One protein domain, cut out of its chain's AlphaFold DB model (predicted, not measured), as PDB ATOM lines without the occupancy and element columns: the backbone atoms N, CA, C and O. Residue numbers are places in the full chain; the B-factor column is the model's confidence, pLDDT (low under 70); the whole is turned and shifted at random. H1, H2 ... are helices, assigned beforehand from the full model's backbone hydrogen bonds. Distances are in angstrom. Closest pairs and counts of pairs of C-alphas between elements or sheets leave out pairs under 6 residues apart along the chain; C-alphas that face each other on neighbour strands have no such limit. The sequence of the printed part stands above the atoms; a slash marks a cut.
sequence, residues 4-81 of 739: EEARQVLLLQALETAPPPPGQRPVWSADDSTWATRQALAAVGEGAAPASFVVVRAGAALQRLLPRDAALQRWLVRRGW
ATOM      1  N   GLU A   4     154.748 114.150  63.097       92.81
ATOM      2  CA  GLU A   4     154.371 115.562  63.232       92.81
ATOM      3  C   GLU A   4     152.875 115.712  63.536       92.81
ATOM      4  O   GLU A   4     152.492 116.414  64.468       92.81
ATOM      5  N   GLU A   5     152.029 114.977  62.811       95.56
ATOM      6  CA  GLU A   5     150.585 114.927  63.060       95.56
ATOM      7  C   GLU A   5     150.270 114.413  64.472       95.56
ATOM      8  O   GLU A   5     149.442 114.988  65.175       95.56
ATOM      9  N   ALA A   6     150.960 113.366  64.934       94.94
ATOM     10  CA  ALA A   6     150.773 112.835  66.280       94.94
ATOM     11  C   ALA A   6     151.158 113.856  67.362       94.94
ATOM     12  O   ALA A   6     150.454 113.986  68.362       94.94
ATOM     13  N   ARG A   7     152.238 114.627  67.161       93.06
ATOM     14  CA  ARG A   7     152.617 115.720  68.076       93.06
ATOM     15  C   ARG A   7     151.533 116.789  68.158       93.06
ATOM     16  O   ARG A   7     151.233 117.251  69.255       93.06
ATOM     17  N   GLN A   8     150.934 117.154  67.028       94.88
ATOM     18  CA  GLN A   8     149.824 118.108  66.979       94.88
ATOM     19  C   GLN A   8     148.594 117.589  67.737       94.88
ATOM     20  O   GLN A   8     148.031 118.308  68.563       94.88
ATOM     21  N   VAL A   9     148.216 116.327  67.515       96.06
ATOM     22  CA  VAL A   9     147.088 115.682  68.205       96.06
ATOM     23  C   VAL A   9     147.314 115.626  69.719       96.06
ATOM     24  O   VAL A   9     146.430 116.012  70.483       96.06
ATOM     25  N   LEU A  10     148.502 115.205  70.164       93.81
ATOM     26  CA  LEU A  10     148.841 115.114  71.588       93.81
ATOM     27  C   LEU A  10     148.943 116.489  72.264       93.81
ATOM     28  O   LEU A  10     148.594 116.621  73.436       93.81
ATOM     29  N   LEU A  11     149.385 117.522  71.539       92.44
ATOM     30  CA  LEU A  11     149.378 118.892  72.051       92.44
ATOM     31  C   LEU A  11     147.954 119.403  72.265       92.44
ATOM     32  O   LEU A  11     147.674 119.995  73.305       92.44
ATOM     33  N   LEU A  12     147.052 119.157  71.310       94.19
ATOM     34  CA  LEU A  12     145.646 119.520  71.473       94.19
ATOM     35  C   LEU A  12     145.015 118.762  72.648       94.19
ATOM     36  O   LEU A  12     144.379 119.381  73.493       94.19
ATOM     37  N   GLN A  13     145.269 117.456  72.772       93.12
ATOM     38  CA  GLN A  13     144.820 116.671  73.926       93.12
ATOM     39  C   GLN A  13     145.315 117.244  75.253       93.12
ATOM     40  O   GLN A  13     144.565 117.305  76.227       93.12
ATOM     41  N   ALA A  14     146.566 117.693  75.307       91.06
ATOM     42  CA  ALA A  14     147.103 118.324  76.501       91.06
ATOM     43  C   ALA A  14     146.402 119.648  76.832       91.06
ATOM     44  O   ALA A  14     146.180 119.922  78.004       91.06
ATOM     45  N   LEU A  15     146.029 120.446  75.827       89.44
ATOM     46  CA  LEU A  15     145.278 121.692  76.020       89.44
ATOM     47  C   LEU A  15     143.852 121.442  76.516       89.44
ATOM     48  O   LEU A  15     143.365 122.190  77.356       89.44
ATOM     49  N   GLU A  16     143.202 120.387  76.028       88.50
ATOM     50  CA  GLU A  16     141.840 120.018  76.428       88.50
ATOM     51  C   GLU A  16     141.770 119.417  77.836       88.50
ATOM     52  O   GLU A  16     140.756 119.547  78.518       88.50
ATOM     53  N   THR A  17     142.842 118.757  78.278       85.06
ATOM     54  CA  THR A  17     142.881 118.024  79.555       85.06
ATOM     55  C   THR A  17     143.674 118.729  80.656       85.06
ATOM     56  O   THR A  17     143.650 118.283  81.806       85.06
ATOM     57  N   ALA A  18     144.403 119.804  80.342       81.38
ATOM     58  CA  ALA A  18     145.131 120.577  81.340       81.38
ATOM     59  C   ALA A  18     144.190 121.553  82.069       81.38
ATOM     60  O   ALA A  18     143.492 122.331  81.415       81.38
ATOM     61  N   PRO A  19     144.189 121.573  83.413       69.81
ATOM     62  CA  PRO A  19     143.445 122.577  84.160       69.81
ATOM     63  C   PRO A  19     144.017 123.981  83.885       69.81
ATOM     64  O   PRO A  19     145.243 124.131  83.794       69.81
ATOM     65  N   PRO A  20     143.168 125.019  83.754       68.31
ATOM     66  CA  PRO A  20     143.641 126.382  83.561       68.31
ATOM     67  C   PRO A  20     144.423 126.865  84.796       68.31
ATOM     68  O   PRO A  20     144.042 126.539  85.925       68.31
ATOM     69  N   PRO A  21     145.497 127.655  84.616       68.38
ATOM     70  CA  PRO A  21     146.208 128.264  85.733       68.38
ATOM     71  C   PRO A  21     145.274 129.157  86.571       68.38
ATOM     72  O   PRO A  21     144.402 129.824  86.003       68.38
ATOM     73  N   PRO A  22     145.466 129.240  87.902       69.75
ATOM     74  CA  PRO A  22     144.665 130.112  88.755       69.75
ATOM     75  C   PRO A  22     144.701 131.566  88.264       69.75
ATOM     76  O   PRO A  22     145.773 132.129  88.047       69.75
ATOM     77  N   GLY A  23     143.528 132.181  88.086       68.19
ATOM     78  CA  GLY A  23     143.399 133.591  87.694       68.19
ATOM     79  C   GLY A  23     143.571 133.895  86.200       68.19
ATOM     80  O   GLY A  23     143.509 135.064  85.825       68.19
ATOM     81  N   GLN A  24     143.751 132.889  85.335       71.56
ATOM     82  CA  GLN A  24     143.849 133.076  83.882       71.56
ATOM     83  C   GLN A  24     142.698 132.389  83.141       71.56
ATOM     84  O   GLN A  24     142.234 131.318  83.526       71.56
ATOM     85  N   ARG A  25     142.232 133.007  82.047       66.94
ATOM     86  CA  ARG A  25     141.253 132.371  81.154       66.94
ATOM     87  C   ARG A  25     141.923 131.220  80.391       66.94
ATOM     88  O   ARG A  25     143.072 131.374  79.976       66.94
ATOM     89  N   PRO A  26     141.227 130.092  80.174       72.38
ATOM     90  CA  PRO A  26     141.777 128.984  79.407       72.38
ATOM     91  C   PRO A  26     142.068 129.420  77.962       72.38
ATOM     92  O   PRO A  26     141.255 130.088  77.325       72.38
ATOM     93  N   VAL A  27     143.238 129.027  77.443       78.12
ATOM     94  CA  VAL A  27     143.659 129.293  76.048       78.12
ATOM     95  C   VAL A  27     142.734 128.587  75.043       78.12
ATOM     96  O   VAL A  27     142.562 129.053  73.915       78.12
ATOM     97  N   TRP A  28     142.123 127.482  75.477       86.62
ATOM     98  CA  TRP A  28     141.148 126.676  74.752       86.62
ATOM     99  C   TRP A  28     139.721 126.958  75.243       86.62
ATOM    100  O   TRP A  28     139.463 126.936  76.445       86.62
ATOM    101  N   SER A  29     138.786 127.197  74.320       84.44
ATOM    102  CA  SER A  29     137.380 127.495  74.626       84.44
ATOM    103  C   SER A  29     136.409 126.486  73.997       84.44
ATOM    104  O   SER A  29     136.751 125.777  73.046       84.44
ATOM    105  N   ALA A  30     135.166 126.446  74.493       82.44
ATOM    106  CA  ALA A  30     134.096 125.631  73.903       82.44
ATOM    107  C   ALA A  30     133.789 126.031  72.443       82.44
ATOM    108  O   ALA A  30     133.515 125.169  71.603       82.44
ATOM    109  N   ASP A  31     133.918 127.322  72.121       84.62
ATOM    110  CA  ASP A  31     133.764 127.843  70.759       84.62
ATOM    111  C   ASP A  31     134.880 127.349  69.834       84.62
ATOM    112  O   ASP A  31     134.612 126.944  68.699       84.62
ATOM    113  N   ASP A  32     136.132 127.332  70.312       88.38
ATOM    114  CA  ASP A  32     137.261 126.786  69.552       88.38
ATOM    115  C   ASP A  32     137.073 125.274  69.307       88.38
ATOM    116  O   ASP A  32     137.299 124.809  68.186       88.38
ATOM    117  N   SER A  33     136.571 124.524  70.298       86.19
ATOM    118  CA  SER A  33     136.252 123.090  70.160       86.19
ATOM    119  C   SER A  33     135.169 122.822  69.117       86.19
ATOM    120  O   SER A  33     135.335 121.973  68.233       86.19
ATOM    121  N   THR A  34     134.072 123.580  69.181       86.56
ATOM    122  CA  THR A  34     132.946 123.450  68.249       86.56
ATOM    123  C   THR A  34     133.378 123.795  66.827       86.56
ATOM    124  O   THR A  34     133.050 123.080  65.878       86.56
ATOM    125  N   TRP A  35     134.157 124.868  66.669       89.56
ATOM    126  CA  TRP A  35     134.678 125.291  65.374       89.56
ATOM    127  C   TRP A  35     135.652 124.265  64.781       89.56
ATOM    128  O   TRP A  35     135.478 123.871  63.628       89.56
ATOM    129  N   ALA A  36     136.623 123.778  65.563       92.94
ATOM    130  CA  ALA A  36     137.608 122.800  65.095       92.94
ATOM    131  C   ALA A  36     136.943 121.477  64.694       92.94
ATOM    132  O   ALA A  36     137.295 120.880  63.678       92.94
ATOM    133  N   THR A  37     135.937 121.043  65.458       90.25
ATOM    134  CA  THR A  37     135.157 119.836  65.160       90.25
ATOM    135  C   THR A  37     134.353 120.005  63.874       90.25
ATOM    136  O   THR A  37     134.434 119.158  62.989       90.25
ATOM    137  N   ARG A  38     133.646 121.131  63.704       88.81
ATOM    138  CA  ARG A  38     132.882 121.417  62.480       88.81
ATOM    139  C   ARG A  38     133.778 121.491  61.245       88.81
ATOM    140  O   ARG A  38     133.425 120.934  60.209       88.81
ATOM    141  N   GLN A  39     134.934 122.149  61.350       92.44
ATOM    142  CA  GLN A  39     135.886 122.241  60.244       92.44
ATOM    143  C   GLN A  39     136.464 120.869  59.885       92.44
ATOM    144  O   GLN A  39     136.577 120.551  58.704       92.44
ATOM    145  N   ALA A  40     136.776 120.040  60.887       93.19
ATOM    146  CA  ALA A  40     137.227 118.676  60.659       93.19
ATOM    147  C   ALA A  40     136.173 117.855  59.914       93.19
ATOM    148  O   ALA A  40     136.503 117.256  58.897       93.19
ATOM    149  N   LEU A  41     134.910 117.892  60.353       87.75
ATOM    150  CA  LEU A  41     133.804 117.180  59.700       87.75
ATOM    151  C   LEU A  41     133.591 117.624  58.255       87.75
ATOM    152  O   LEU A  41     133.478 116.779  57.373       87.75
ATOM    153  N   ALA A  42     133.598 118.936  58.006       90.06
ATOM    154  CA  ALA A  42     133.452 119.483  56.661       90.06
ATOM    155  C   ALA A  42     134.588 119.043  55.721       90.06
ATOM    156  O   ALA A  42     134.367 118.875  54.526       90.06
ATOM    157  N   ALA A  43     135.797 118.852  56.254       92.06
ATOM    158  CA  ALA A  43     136.962 118.459  55.472       92.06
ATOM    159  C   ALA A  43     137.080 116.942  55.251       92.06
ATOM    160  O   ALA A  43     137.545 116.529  54.192       92.06
ATOM    161  N   VAL A  44     136.704 116.108  56.232       90.06
ATOM    162  CA  VAL A  44     136.891 114.644  56.150       90.06
ATOM    163  C   VAL A  44     135.638 113.881  55.701       90.06
ATOM    164  O   VAL A  44     135.772 112.816  55.103       90.06
ATOM    165  N   GLY A  45     134.439 114.420  55.944       81.81
ATOM    166  CA  GLY A  45     133.158 113.764  55.657       81.81
ATOM    167  C   GLY A  45     132.750 112.686  56.677       81.81
ATOM    168  O   GLY A  45     133.534 112.266  57.528       81.81
ATOM    169  N   GLU A  46     131.501 112.213  56.589       68.44
ATOM    170  CA  GLU A  46     130.878 111.295  57.568       68.44
ATOM    171  C   GLU A  46     131.389 109.839  57.515       68.44
ATOM    172  O   GLU A  46     131.092 109.044  58.400       68.44
ATOM    173  N   GLY A  47     132.179 109.469  56.502       66.81
ATOM    174  CA  GLY A  47     132.755 108.124  56.353       66.81
ATOM    175  C   GLY A  47     134.252 108.033  56.666       66.81
ATOM    176  O   GLY A  47     134.887 107.026  56.351       66.81
ATOM    177  N   ALA A  48     134.858 109.096  57.199       78.69
ATOM    178  CA  ALA A  48     136.303 109.172  57.364       78.69
ATOM    179  C   ALA A  48     136.845 108.244  58.460       78.69
ATOM    180  O   ALA A  48     136.217 108.019  59.492       78.69
ATOM    181  N   ALA A  49     138.084 107.779  58.276       84.81
ATOM    182  CA  ALA A  49     138.800 107.061  59.323       84.81
ATOM    183  C   ALA A  49     139.053 107.968  60.556       84.81
ATOM    184  O   ALA A  49     139.375 109.150  60.379       84.81
ATOM    185  N   PRO A  50     139.046 107.426  61.793       87.06
ATOM    186  CA  PRO A  50     139.239 108.192  63.035       87.06
ATOM    187  C   PRO A  50     140.531 108.999  63.035       87.06
ATOM    188  O   PRO A  50     140.570 110.154  63.452       87.06
ATOM    189  N   ALA A  51     141.595 108.388  62.508       90.56
ATOM    190  CA  ALA A  51     142.905 109.010  62.400       90.56
ATOM    191  C   ALA A  51     142.872 110.271  61.527       90.56
ATOM    192  O   ALA A  51     143.525 111.252  61.865       90.56
ATOM    193  N   SER A  52     142.104 110.271  60.436       92.38
ATOM    194  CA  SER A  52     141.965 111.445  59.572       92.38
ATOM    195  C   SER A  52     141.202 112.558  60.287       92.38
ATOM    196  O   SER A  52     141.634 113.709  60.258       92.38
ATOM    197  N   PHE A  53     140.121 112.212  60.994       93.38
ATOM    198  CA  PHE A  53     139.337 113.173  61.768       93.38
ATOM    199  C   PHE A  53     140.180 113.879  62.841       93.38
ATOM    200  O   PHE A  53     140.212 115.110  62.870       93.38
ATOM    201  N   VAL A  54     140.913 113.139  63.686       94.94
ATOM    202  CA  VAL A  54     141.720 113.764  64.757       94.94
ATOM    203  C   VAL A  54     142.853 114.621  64.218       94.94
ATOM    204  O   VAL A  54     143.131 115.669  64.792       94.94
ATOM    205  N   VAL A  55     143.489 114.210  63.117       96.44
ATOM    206  CA  VAL A  55     144.588 114.971  62.513       96.44
ATOM    207  C   VAL A  55     144.078 116.297  61.962       96.44
ATOM    208  O   VAL A  55     144.652 117.343  62.261       96.44
ATOM    209  N   VAL A  56     142.969 116.283  61.218       95.88
ATOM    210  CA  VAL A  56     142.393 117.518  60.672       95.88
ATOM    211  C   VAL A  56     141.855 118.413  61.789       95.88
ATOM    212  O   VAL A  56     142.104 119.618  61.764       95.88
ATOM    213  N   ARG A  57     141.202 117.843  62.812       95.31
ATOM    214  CA  ARG A  57     140.739 118.591  63.995       95.31
ATOM    215  C   ARG A  57     141.898 119.250  64.741       95.31
ATOM    216  O   ARG A  57     141.797 120.421  65.102       95.31
ATOM    217  N   ALA A  58     142.997 118.525  64.946       96.12
ATOM    218  CA  ALA A  58     144.198 119.057  65.584       96.12
ATOM    219  C   ALA A  58     144.831 120.186  64.765       96.12
ATOM    220  O   ALA A  58     145.137 121.242  65.317       96.12
ATOM    221  N   GLY A  59     144.963 120.002  63.449       95.38
ATOM    222  CA  GLY A  59     145.473 121.032  62.545       95.38
ATOM    223  C   GLY A  59     144.622 122.304  62.569       95.38
ATOM    224  O   GLY A  59     145.161 123.395  62.753       95.38
ATOM    225  N   ALA A  60     143.298 122.164  62.461       94.12
ATOM    226  CA  ALA A  60     142.334 123.259  62.557       94.12
ATOM    227  C   ALA A  60     142.486 124.036  63.873       94.12
ATOM    228  O   ALA A  60     142.719 125.246  63.872       94.12
ATOM    229  N   ALA A  61     142.410 123.335  65.007       93.94
ATOM    230  CA  ALA A  61     142.527 123.946  66.326       93.94
ATOM    231  C   ALA A  61     143.849 124.711  66.486       93.94
ATOM    232  O   ALA A  61     143.859 125.883  66.864       93.94
ATOM    233  N   LEU A  62     144.976 124.082  66.143       92.81
ATOM    234  CA  LEU A  62     146.297 124.679  66.333       92.81
ATOM    235  C   LEU A  62     146.541 125.904  65.445       92.81
ATOM    236  O   LEU A  62     147.247 126.810  65.880       92.81
ATOM    237  N   GLN A  63     145.913 126.012  64.268       91.81
ATOM    238  CA  GLN A  63     145.987 127.235  63.453       91.81
ATOM    239  C   GLN A  63     145.468 128.473  64.200       91.81
ATOM    240  O   GLN A  63     146.026 129.559  64.043       91.81
ATOM    241  N   ARG A  64     144.436 128.324  65.045       89.88
ATOM    242  CA  ARG A  64     143.901 129.423  65.870       89.88
ATOM    243  C   ARG A  64     144.648 129.608  67.187       89.88
ATOM    244  O   ARG A  64     144.706 130.731  67.682       89.88
ATOM    245  N   LEU A  65     145.177 128.528  67.765       88.69
ATOM    246  CA  LEU A  65     145.780 128.543  69.102       88.69
ATOM    247  C   LEU A  65     147.259 128.935  69.094       88.69
ATOM    248  O   LEU A  65     147.694 129.645  69.995       88.69
ATOM    249  N   LEU A  66     148.033 128.525  68.083       89.00
ATOM    250  CA  LEU A  66     149.473 128.809  68.029       89.00
ATOM    251  C   LEU A  66     149.813 130.308  68.035       89.00
ATOM    252  O   LEU A  66     150.751 130.674  68.741       89.00
ATOM    253  N   PRO A  67     149.064 131.198  67.351       89.75
ATOM    254  CA  PRO A  67     149.306 132.640  67.443       89.75
ATOM    255  C   PRO A  67     149.025 133.236  68.832       89.75
ATOM    256  O   PRO A  67     149.503 134.327  69.126       89.75
ATOM    257  N   ARG A  68     148.235 132.553  69.675       86.50
ATOM    258  CA  ARG A  68     147.844 133.029  71.013       86.50
ATOM    259  C   ARG A  68     148.877 132.685  72.089       86.50
ATOM    260  O   ARG A  68     148.901 133.350  73.119       86.50
ATOM    261  N   ASP A  69     149.709 131.666  71.865       83.81
ATOM    262  CA  ASP A  69     150.691 131.199  72.846       83.81
ATOM    263  C   ASP A  69     151.996 130.705  72.188       83.81
ATOM    264  O   ASP A  69     152.100 129.605  71.633       83.81
ATOM    265  N   ALA A  70     153.046 131.518  72.332       84.38
ATOM    266  CA  ALA A  70     154.384 131.215  71.836       84.38
ATOM    267  C   ALA A  70     155.043 130.009  72.537       84.38
ATOM    268  O   ALA A  70     156.006 129.441  72.014       84.38
ATOM    269  N   ALA A  71     154.588 129.592  73.724       82.62
ATOM    270  CA  ALA A  71     155.059 128.368  74.367       82.62
ATOM    271  C   ALA A  71     154.603 127.118  73.597       82.62
ATOM    272  O   ALA A  71     155.423 126.226  73.369       82.62
ATOM    273  N   LEU A  72     153.359 127.095  73.106       84.62
ATOM    274  CA  LEU A  72     152.833 126.002  72.275       84.62
ATOM    275  C   LEU A  72     153.588 125.897  70.947       84.62
ATOM    276  O   LEU A  72     153.992 124.808  70.535       84.62
ATOM    277  N   GLN A  73     153.863 127.041  70.312       87.56
ATOM    278  CA  GLN A  73     154.658 127.088  69.083       87.56
ATOM    279  C   GLN A  73     156.092 126.595  69.310       87.56
ATOM    280  O   GLN A  73     156.598 125.775  68.540       87.56
ATOM    281  N   ARG A  74     156.743 127.035  70.396       86.81
ATOM    282  CA  ARG A  74     158.079 126.546  70.775       86.81
ATOM    283  C   ARG A  74     158.077 125.043  71.036       86.81
ATOM    284  O   ARG A  74     159.035 124.380  70.644       86.81
ATOM    285  N   TRP A  75     157.031 124.504  71.662       86.94
ATOM    286  CA  TRP A  75     156.908 123.069  71.914       86.94
ATOM    287  C   TRP A  75     156.815 122.265  70.612       86.94
ATOM    288  O   TRP A  75     157.541 121.283  70.463       86.94
ATOM    289  N   LEU A  76     156.002 122.693  69.636       87.25
ATOM    290  CA  LEU A  76     155.899 121.992  68.346       87.25
ATOM    291  C   LEU A  76     157.222 122.000  67.577       87.25
ATOM    292  O   LEU A  76     157.672 120.943  67.136       87.25
ATOM    293  N   VAL A  77     157.870 123.167  67.478       85.19
ATOM    294  CA  VAL A  77     159.121 123.339  66.720       85.19
ATOM    295  C   VAL A  77     160.293 122.594  67.369       85.19
ATOM    296  O   VAL A  77     161.157 122.058  66.671       85.19
ATOM    297  N   ARG A  78     160.351 122.535  68.706       82.88
ATOM    298  CA  ARG A  78     161.437 121.856  69.426       82.88
ATOM    299  C   ARG A  78     161.273 120.341  69.358       82.88
ATOM    300  O   ARG A  78     160.447 119.740  70.045       82.88
ATOM    301  N   ARG A  79     162.140 119.708  68.571       80.69
ATOM    302  CA  ARG A  79     162.241 118.250  68.463       80.69
ATOM    303  C   ARG A  79     163.310 117.731  69.419       80.69
ATOM    304  O   ARG A  79     164.451 118.179  69.367       80.69
ATOM    305  N   GLY A  80     162.951 116.764  70.263       74.38
ATOM    306  CA  GLY A  80     163.917 116.097  71.149       74.38
ATOM    307  C   GLY A  80     164.926 115.219  70.393       74.38
ATOM    308  O   GLY A  80     166.033 114.985  70.866       74.38
ATOM    309  N   TRP A  81     164.592 114.795  69.169       84.38
ATOM    310  CA  TRP A  81     165.492 114.075  68.267       84.38
ATOM    311  C   TRP A  81     165.984 114.960  67.117       84.38
ATOM    312  O   TRP A  81     165.188 115.630  66.459       84.38
TER     313      TRP A  81
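Overview. This is residues 4 to 81 of the 739 residues of an uncharacterized protein of beta proteobacterium AAP65 (UniProt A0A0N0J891). What is the shape? The long helix H3 makes the core, H1 and H2 each cross it, and short H4 folds back from its end at a corner. What builds it? The 78 printed residues are all helix in class, with four named helices, H1 to H4, and a long loop after H1. It is compact, radius of gyration of the C-alphas 13.0 A, spans 40 by 34 by 20 A.

Along the chain. Where is H3? H3, residues 50 to 68, is 27.5 A long from C-alpha 50 at (139.239, 108.192, 63.035), with a kink of 32 degrees near residue 62. And the others? H1 is residues 4 to 17, 20.1 A; H2 30 to 44, 21.1 A; H4 70 to 77, 10.5 A, ending at C-alpha 77 (159.121, 123.339, 66.720).

Arrangement. What touches the hub, H3? H2 touches it at a steep tilt of 46 degrees, opposite ways; the closest C-alphas, Ala 40 and Arg 57, are 4.8 A apart. H1 touches its residues 54 to 62 alone, closest C-alphas Val 9 and Ala 58, 5.2 A. H4 only just touches it, only at the corner, with 3 pairs of C-alphas within 8 A, the closest Leu 66 and Gln 73, 5.6 A. How are the backbones? Every O i to N i+4 pair is within hydrogen-bond range in H1, H2 and H4, and 12 of 15 in H3.

Size, cuts and confidence. How large? The farthest C-alphas, Gly 23 and Gly 47, are 41.8 A apart. Any weak places? The printed part has no cut; the link H1 to H2 is long; pLDDT is under 70 at residues 19 to 23, 25 and 46 to 47.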